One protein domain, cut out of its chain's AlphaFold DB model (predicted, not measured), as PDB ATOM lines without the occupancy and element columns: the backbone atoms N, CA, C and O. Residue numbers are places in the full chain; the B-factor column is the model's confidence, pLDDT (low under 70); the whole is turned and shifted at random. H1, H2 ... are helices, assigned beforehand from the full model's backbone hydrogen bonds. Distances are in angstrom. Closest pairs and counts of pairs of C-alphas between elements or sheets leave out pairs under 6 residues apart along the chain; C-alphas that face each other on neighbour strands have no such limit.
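This is residues 22 to 76 of the 94 residues of an uncharacterized protein of Capsicum annuum (UniProt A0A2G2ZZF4). Two longer helices, H2 and H4, run opposite ways and form the two long sides of an elongated body, with H1 set across one end, where it packs on H4. At the other end the turn of residues 48 to 55 and the short helix H3 bring the chain round from H2 to H4. The printed part has 55 residues with four named helices, H1, H2, H3 and H4 in that order, and no named strand; its class is all helix. It is only just compact, close to loose, with a radius of gyration of the C-alphas of 11.6 A, and its C-alphas span 33 by 20 by 16 A.

Begin with the longest helix, H2, residues 34 to 47: find C-alpha 34 at (336.796, 155.631, 305.899), and from there it runs 20.1 A to C-alpha 47. Before it stands H1, residues 22 to 32, 15.4 A long, which begins at C-alpha 22 at (349.316, 150.347, 318.425). After H2 look for H3, residues 56 to 60, 7.3 A long. Last comes H4, residues 63 to 75, 18.4 A long, ending at C-alpha 75 at (349.737, 160.288, 317.002).

Start from H2 and look at its residues 40 to 44, which alone touch H4, there with residues 64 to 65; the closest C-alphas, of Leu 40 and Phe 65, are 6.2 A apart. The two helices run opposite ways at a tilt of 37 degrees, only just steep. With residues 36 to 37 H2 only just touches H1, with 3 pairs of C-alphas within 8 A, and only at the corner by their link; the closest C-alphas are those of Leu 30 and Leu 37, 5.2 A apart. H1 and H2 run opposite ways at a steep tilt of 63 degrees. Residues 68 to 73 of H4 touch H1, about perpendicular at 80 degrees, and there the closest C-alphas, of Thr 26 and Ser 72, are 5.5 A apart. H3 is close to H2 but not clearly touching, with the C-alphas of Val 47 and Asp 58 closest at 6.7 A. H3 and H4 meet only through their link, and H1 and H3 are apart. In H1, H2 and H4 every O i to N i+4 pair is within hydrogen-bond range; in H3 0 of 1 is, against 2 of 2 O i to N i+3 pairs.

The two C-alphas farthest apart are those of Gly 50 and His 76, at 34.3 A, while those of Leu 22 and His 76, the first and last printed, are 7.3 A apart. The printed part has no cut. The links H1 to H2 and H3 to H4 are tight, and the link H2 to H3, 8 residues, is short. The mean pLDDT of the printed part is 96.2, and no printed residue is under 70.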
ATOM      1  N   LEU A  22     349.186 149.838 319.794       97.75
ATOM      2  CA  LEU A  22     349.316 150.347 318.425       97.75
ATOM      3  C   LEU A  22     348.181 149.858 317.514       97.75
ATOM      4  O   LEU A  22     347.630 150.641 316.736       97.75
ATOM      5  N   LEU A  23     347.835 148.571 317.585       97.88
ATOM      6  CA  LEU A  23     346.765 147.993 316.773       97.88
ATOM      7  C   LEU A  23     345.395 148.561 317.155       97.88
ATOM      8  O   LEU A  23     344.605 148.870 316.261       97.88
ATOM      9  N   GLU A  24     345.133 148.756 318.449       98.06
ATOM     10  CA  GLU A  24     343.908 149.388 318.944       98.06
ATOM     11  C   GLU A  24     343.741 150.804 318.374       98.06
ATOM     12  O   GLU A  24     342.729 151.104 317.729       98.06
ATOM     13  N   TRP A  25     344.766 151.650 318.514       98.00
ATOM     14  CA  TRP A  25     344.737 153.010 317.975       98.00
ATOM     15  C   TRP A  25     344.636 153.040 316.456       98.00
ATOM     16  O   TRP A  25     343.861 153.825 315.909       98.00
ATOM     17  N   THR A  26     345.360 152.158 315.768       98.25
ATOM     18  CA  THR A  26     345.292 152.059 314.306       98.25
ATOM     19  C   THR A  26     343.879 151.724 313.844       98.25
ATOM     20  O   THR A  26     343.350 152.386 312.952       98.25
ATOM     21  N   MET A  27     343.222 150.743 314.469       97.94
ATOM     22  CA  MET A  27     341.839 150.402 314.135       97.94
ATOM     23  C   MET A  27     340.879 151.553 314.443       97.94
ATOM     24  O   MET A  27     340.025 151.864 313.608       97.94
ATOM     25  N   ASN A  28     341.038 152.226 315.586       98.00
ATOM     26  CA  ASN A  28     340.252 153.413 315.927       98.00
ATOM     27  C   ASN A  28     340.388 154.518 314.861       98.00
ATOM     28  O   ASN A  28     339.379 155.017 314.359       98.00
ATOM     29  N   GLU A  29     341.610 154.864 314.450       97.75
ATOM     30  CA  GLU A  29     341.845 155.898 313.434       97.75
ATOM     31  C   GLU A  29     341.315 155.496 312.052       97.75
ATOM     32  O   GLU A  29     340.720 156.316 311.346       97.75
ATOM     33  N   LEU A  30     341.458 154.226 311.664       98.12
ATOM     34  CA  LEU A  30     340.935 153.718 310.395       98.12
ATOM     35  C   LEU A  30     339.402 153.740 310.346       98.12
ATOM     36  O   LEU A  30     338.830 154.122 309.322       98.12
ATOM     37  N   MET A  31     338.724 153.380 311.441       97.56
ATOM     38  CA  MET A  31     337.260 153.455 311.535       97.56
ATOM     39  C   MET A  31     336.754 154.900 311.462       97.56
ATOM     40  O   MET A  31     335.720 155.163 310.848       97.56
ATOM     41  N   ARG A  32     337.505 155.848 312.033       97.38
ATOM     42  CA  ARG A  32     337.198 157.286 311.973       97.38
ATOM     43  C   ARG A  32     337.487 157.909 310.606       97.38
ATOM     44  O   ARG A  32     336.896 158.935 310.276       97.38
ATOM     45  N   ASN A  33     338.342 157.285 309.790       97.38
ATOM     46  CA  ASN A  33     338.755 157.784 308.476       97.38
ATOM     47  C   ASN A  33     338.458 156.774 307.343       97.38
ATOM     48  O   ASN A  33     339.383 156.169 306.788       97.38
ATOM     49  N   PRO A  34     337.189 156.634 306.896       97.06
ATOM     50  CA  PRO A  34     336.796 155.631 305.899       97.06
ATOM     51  C   PRO A  34     337.551 155.710 304.562       97.06
ATOM     52  O   PRO A  34     337.746 154.693 303.899       97.06
ATOM     53  N   LYS A  35     337.994 156.909 304.155       97.75
ATOM     54  CA  LYS A  35     338.795 157.104 302.931       97.75
ATOM     55  C   LYS A  35     340.173 156.444 303.044       97.75
ATOM     56  O   LYS A  35     340.587 155.748 302.121       97.75
ATOM     57  N   THR A  36     340.845 156.631 304.180       97.81
ATOM     58  CA  THR A  36     342.138 156.009 304.508       97.81
ATOM     59  C   THR A  36     341.991 154.494 304.575       97.81
ATOM     60  O   THR A  36     342.754 153.776 303.936       97.81
ATOM     61  N   LEU A  37     340.951 154.002 305.259       98.12
ATOM     62  CA  LEU A  37     340.653 152.571 305.331       98.12
ATOM     63  C   LEU A  37     340.413 151.954 303.950       98.12
ATOM     64  O   LEU A  37     340.905 150.862 303.676       98.12
ATOM     65  N   ARG A  38     339.675 152.642 303.071       98.25
ATOM     66  CA  ARG A  38     339.448 152.167 301.702       98.25
ATOM     67  C   ARG A  38     340.761 152.057 300.935       98.25
ATOM     68  O   ARG A  38     341.060 150.985 300.429       98.25
ATOM     69  N   LYS A  39     341.566 153.121 300.939       98.12
ATOM     70  CA  LYS A  39     342.867 153.142 300.262       98.12
ATOM     71  C   LYS A  39     343.803 152.039 300.770       98.12
ATOM     72  O   LYS A  39     344.460 151.390 299.966       98.12
ATOM     73  N   LEU A  40     343.825 151.798 302.081       97.75
ATOM     74  CA  LEU A  40     344.613 150.720 302.675       97.75
ATOM     75  C   LEU A  40     344.126 149.336 302.232       97.75
ATOM     76  O   LEU A  40     344.927 148.494 301.846       97.75
ATOM     77  N   ARG A  41     342.810 149.101 302.260       97.06
ATOM     78  CA  ARG A  41     342.226 147.837 301.789       97.06
ATOM     79  C   ARG A  41     342.500 147.591 300.310       97.06
ATOM     80  O   ARG A  41     342.701 146.440 299.938       97.06
ATOM     81  N   ASP A  42     342.483 148.639 299.492       97.62
ATOM     82  CA  ASP A  42     342.775 148.544 298.065       97.62
ATOM     83  C   ASP A  42     344.246 148.150 297.834       97.62
ATOM     84  O   ASP A  42     344.496 147.221 297.071       97.62
ATOM     85  N   GLU A  43     345.200 148.758 298.557       97.56
ATOM     86  CA  GLU A  43     346.620 148.359 298.506       97.56
ATOM     87  C   GLU A  43     346.816 146.897 298.927       97.56
ATOM     88  O   GLU A  43     347.425 146.119 298.195       97.56
ATOM     89  N   VAL A  44     346.250 146.495 300.072       95.81
ATOM     90  CA  VAL A  44     346.369 145.115 300.566       95.81
ATOM     91  C   VAL A  44     345.823 144.132 299.531       95.81
ATOM     92  O   VAL A  44     346.501 143.173 299.184       95.81
ATOM     93  N   ARG A  45     344.631 144.391 298.978       95.31
ATOM     94  CA  ARG A  45     344.018 143.520 297.962       95.31
ATOM     95  C   ARG A  45     344.851 143.413 296.693       95.31
ATOM     96  O   ARG A  45     344.907 142.328 296.126       95.31
ATOM     97  N   GLN A  46     345.472 144.508 296.265       95.88
ATOM     98  CA  GLN A  46     346.332 144.526 295.087       95.88
ATOM     99  C   GLN A  46     347.579 143.655 295.289       95.88
ATOM    100  O   GLN A  46     347.964 142.913 294.392       95.88
ATOM    101  N   VAL A  47     348.204 143.709 296.467       95.44
ATOM    102  CA  VAL A  47     349.421 142.932 296.765       95.44
ATOM    103  C   VAL A  47     349.118 141.447 297.010       95.44
ATOM    104  O   VAL A  47     349.933 140.576 296.685       95.44
ATOM    105  N   THR A  48     347.943 141.143 297.567       94.19
ATOM    106  CA  THR A  48     347.525 139.773 297.906       94.19
ATOM    107  C   THR A  48     346.672 139.106 296.825       94.19
ATOM    108  O   THR A  48     346.087 138.050 297.076       94.19
ATOM    109  N   GLU A  49     346.532 139.707 295.644       92.81
ATOM    110  CA  GLU A  49     345.671 139.173 294.587       92.81
ATOM    111  C   GLU A  49     346.120 137.761 294.168       92.81
ATOM    112  O   GLU A  49     347.286 137.516 293.865       92.81
ATOM    113  N   GLY A  50     345.189 136.800 294.197       88.94
ATOM    114  CA  GLY A  50     345.459 135.401 293.842       88.94
ATOM    115  C   GLY A  50     346.269 134.600 294.871       88.94
ATOM    116  O   GLY A  50     346.511 133.413 294.644       88.94
ATOM    117  N   LYS A  51     346.660 135.196 296.006       92.06
ATOM    118  CA  LYS A  51     347.387 134.507 297.082       92.06
ATOM    119  C   LYS A  51     346.427 133.937 298.120       92.06
ATOM    120  O   LYS A  51     345.430 134.556 298.483       92.06
ATOM    121  N   SER A  52     346.751 132.750 298.629       89.94
ATOM    122  CA  SER A  52     346.008 132.130 299.731       89.94
ATOM    123  C   SER A  52     346.450 132.638 301.106       89.94
ATOM    124  O   SER A  52     345.668 132.577 302.050       89.94
ATOM    125  N   HIS A  53     347.687 133.137 301.219       91.81
ATOM    126  CA  HIS A  53     348.303 133.601 302.463       91.81
ATOM    127  C   HIS A  53     349.190 134.819 302.186       91.81
ATOM    128  O   HIS A  53     349.727 134.948 301.087       91.81
ATOM    129  N   VAL A  54     349.338 135.682 303.193       93.25
ATOM    130  CA  VAL A  54     350.247 136.836 303.170       93.25
ATOM    131  C   VAL A  54     351.586 136.414 303.768       93.25
ATOM    132  O   VAL A  54     351.600 135.811 304.844       93.25
ATOM    133  N   THR A  55     352.689 136.714 303.089       93.94
ATOM    134  CA  THR A  55     354.054 136.471 303.590       93.94
ATOM    135  C   THR A  55     354.701 137.758 304.105       93.94
ATOM    136  O   THR A  55     354.176 138.853 303.915       93.94
ATOM    137  N   GLU A  56     355.855 137.645 304.767       91.88
ATOM    138  CA  GLU A  56     356.629 138.816 305.204       91.88
ATOM    139  C   GLU A  56     357.105 139.658 304.007       91.88
ATOM    140  O   GLU A  56     356.974 140.880 304.040       91.88
ATOM    141  N   ASP A  57     357.525 139.015 302.913       92.56
ATOM    142  CA  ASP A  57     357.930 139.686 301.668       92.56
ATOM    143  C   ASP A  57     356.796 140.529 301.054       92.56
ATOM    144  O   ASP A  57     357.031 141.558 300.417       92.56
ATOM    145  N   ASP A  58     355.536 140.129 301.251       93.56
ATOM    146  CA  ASP A  58     354.386 140.894 300.762       93.56
ATOM    147  C   ASP A  58     354.258 142.243 301.474       93.56
ATOM    148  O   ASP A  58     353.826 143.223 300.866       93.56
ATOM    149  N   LEU A  59     354.662 142.325 302.745       92.69
ATOM    150  CA  LEU A  59     354.591 143.558 303.529       92.69
ATOM    151  C   LEU A  59     355.540 144.633 302.991       92.69
ATOM    152  O   LEU A  59     355.220 145.820 303.076       92.69
ATOM    153  N   GLU A  60     356.665 144.241 302.385       93.69
ATOM    154  CA  GLU A  60     357.584 145.178 301.718       93.69
ATOM    155  C   GLU A  60     356.911 145.906 300.545       93.69
ATOM    156  O   GLU A  60     357.254 147.047 300.227       93.69
ATOM    157  N   HIS A  61     355.895 145.280 299.949       95.38
ATOM    158  CA  HIS A  61     355.125 145.816 298.833       95.38
ATOM    159  C   HIS A  61     353.887 146.615 299.277       95.38
ATOM    160  O   HIS A  61     353.121 147.060 298.422       95.38
ATOM    161  N   MET A  62     353.692 146.844 300.584       97.00
ATOM    162  CA  MET A  62     352.575 147.616 301.154       97.00
ATOM    163  C   MET A  62     353.054 148.925 301.827       97.00
ATOM    164  O   MET A  62     352.983 149.084 303.054       97.00
ATOM    165  N   PRO A  63     353.578 149.901 301.061       97.19
ATOM    166  CA  PRO A  63     354.126 151.132 301.627       97.19
ATOM    167  C   PRO A  63     353.074 152.002 302.327       97.19
ATOM    168  O   PRO A  63     353.407 152.705 303.288       97.19
ATOM    169  N   TYR A  64     351.812 151.984 301.887       98.00
ATOM    170  CA  TYR A  64     350.747 152.740 302.536       98.00
ATOM    171  C   TYR A  64     350.332 152.101 303.865       98.00
ATOM    172  O   TYR A  64     350.137 152.835 304.832       98.00
ATOM    173  N   PHE A  65     350.296 150.770 303.971       97.06
ATOM    174  CA  PHE A  65     350.170 150.070 305.254       97.06
ATOM    175  C   PHE A  65     351.256 150.509 306.240       97.06
ATOM    176  O   PHE A  65     350.944 150.939 307.353       97.06
ATOM    177  N   ALA A  66     352.524 150.504 305.818       97.12
ATOM    178  CA  ALA A  66     353.623 150.968 306.662       97.12
ATOM    179  C   ALA A  66     353.462 152.444 307.072       97.12
ATOM    180  O   ALA A  66     353.763 152.809 308.211       97.12
ATOM    181  N   ALA A  67     352.966 153.299 306.172       98.06
ATOM    182  CA  ALA A  67     352.679 154.700 306.476       98.06
ATOM    183  C   ALA A  67     351.550 154.855 307.507       98.06
ATOM    184  O   ALA A  67     351.680 155.670 308.417       98.06
ATOM    185  N   VAL A  68     350.482 154.056 307.408       98.12
ATOM    186  CA  VAL A  68     349.382 154.034 308.385       98.12
ATOM    187  C   VAL A  68     349.903 153.656 309.770       98.12
ATOM    188  O   VAL A  68     349.645 154.378 310.727       98.12
ATOM    189  N   MET A  69     350.700 152.588 309.878       97.56
ATOM    190  CA  MET A  69     351.276 152.160 311.159       97.56
ATOM    191  C   MET A  69     352.187 153.237 311.770       97.56
ATOM    192  O   MET A  69     352.109 153.521 312.965       97.56
ATOM    193  N   LYS A  70     353.026 153.881 310.948       97.88
ATOM    194  CA  LYS A  70     353.906 154.979 311.387       97.88
ATOM    195  C   LYS A  70     353.121 156.213 311.830       97.88
ATOM    196  O   LYS A  70     353.501 156.845 312.811       97.88
ATOM    197  N   GLU A  71     352.042 156.551 311.135       98.19
ATOM    198  CA  GLU A  71     351.202 157.693 311.499       98.19
ATOM    199  C   GLU A  71     350.432 157.435 312.796       98.19
ATOM    200  O   GLU A  71     350.372 158.317 313.654       98.19
ATOM    201  N   SER A  72     349.933 156.210 313.000       97.56
ATOM    202  CA  SER A  72     349.360 155.795 314.282       97.56
ATOM    203  C   SER A  72     350.369 155.949 315.422       97.56
ATOM    204  O   SER A  72     350.020 156.512 316.451       97.56
ATOM    205  N   LEU A  73     351.630 155.533 315.235       97.38
ATOM    206  CA  LEU A  73     352.696 155.730 316.232       97.38
ATOM    207  C   LEU A  73     353.021 157.209 316.481       97.38
ATOM    208  O   LEU A  73     353.315 157.590 317.613       97.38
ATOM    209  N   ARG A  74     352.976 158.051 315.438       98.00
ATOM    210  CA  ARG A  74     353.211 159.498 315.553       98.00
ATOM    211  C   ARG A  74     352.134 160.177 316.403       98.00
ATOM    212  O   ARG A  74     352.446 161.109 317.140       98.00
ATOM    213  N   LEU A  75     350.879 159.747 316.262       97.06
ATOM    214  CA  LEU A  75     349.737 160.288 317.002       97.06
ATOM    215  C   LEU A  75     349.610 159.686 318.406       97.06
ATOM    216  O   LEU A  75     349.360 160.416 319.362       97.06
ATOM    217  N   HIS A  76     349.813 158.375 318.521       96.50
ATOM    218  CA  HIS A  76     349.506 157.569 319.701       96.50
ATOM    219  C   HIS A  76     350.692 156.668 320.063       96.50
ATOM    220  O   HIS A  76     350.652 155.451 319.883       96.50
TER     221      HIS A  76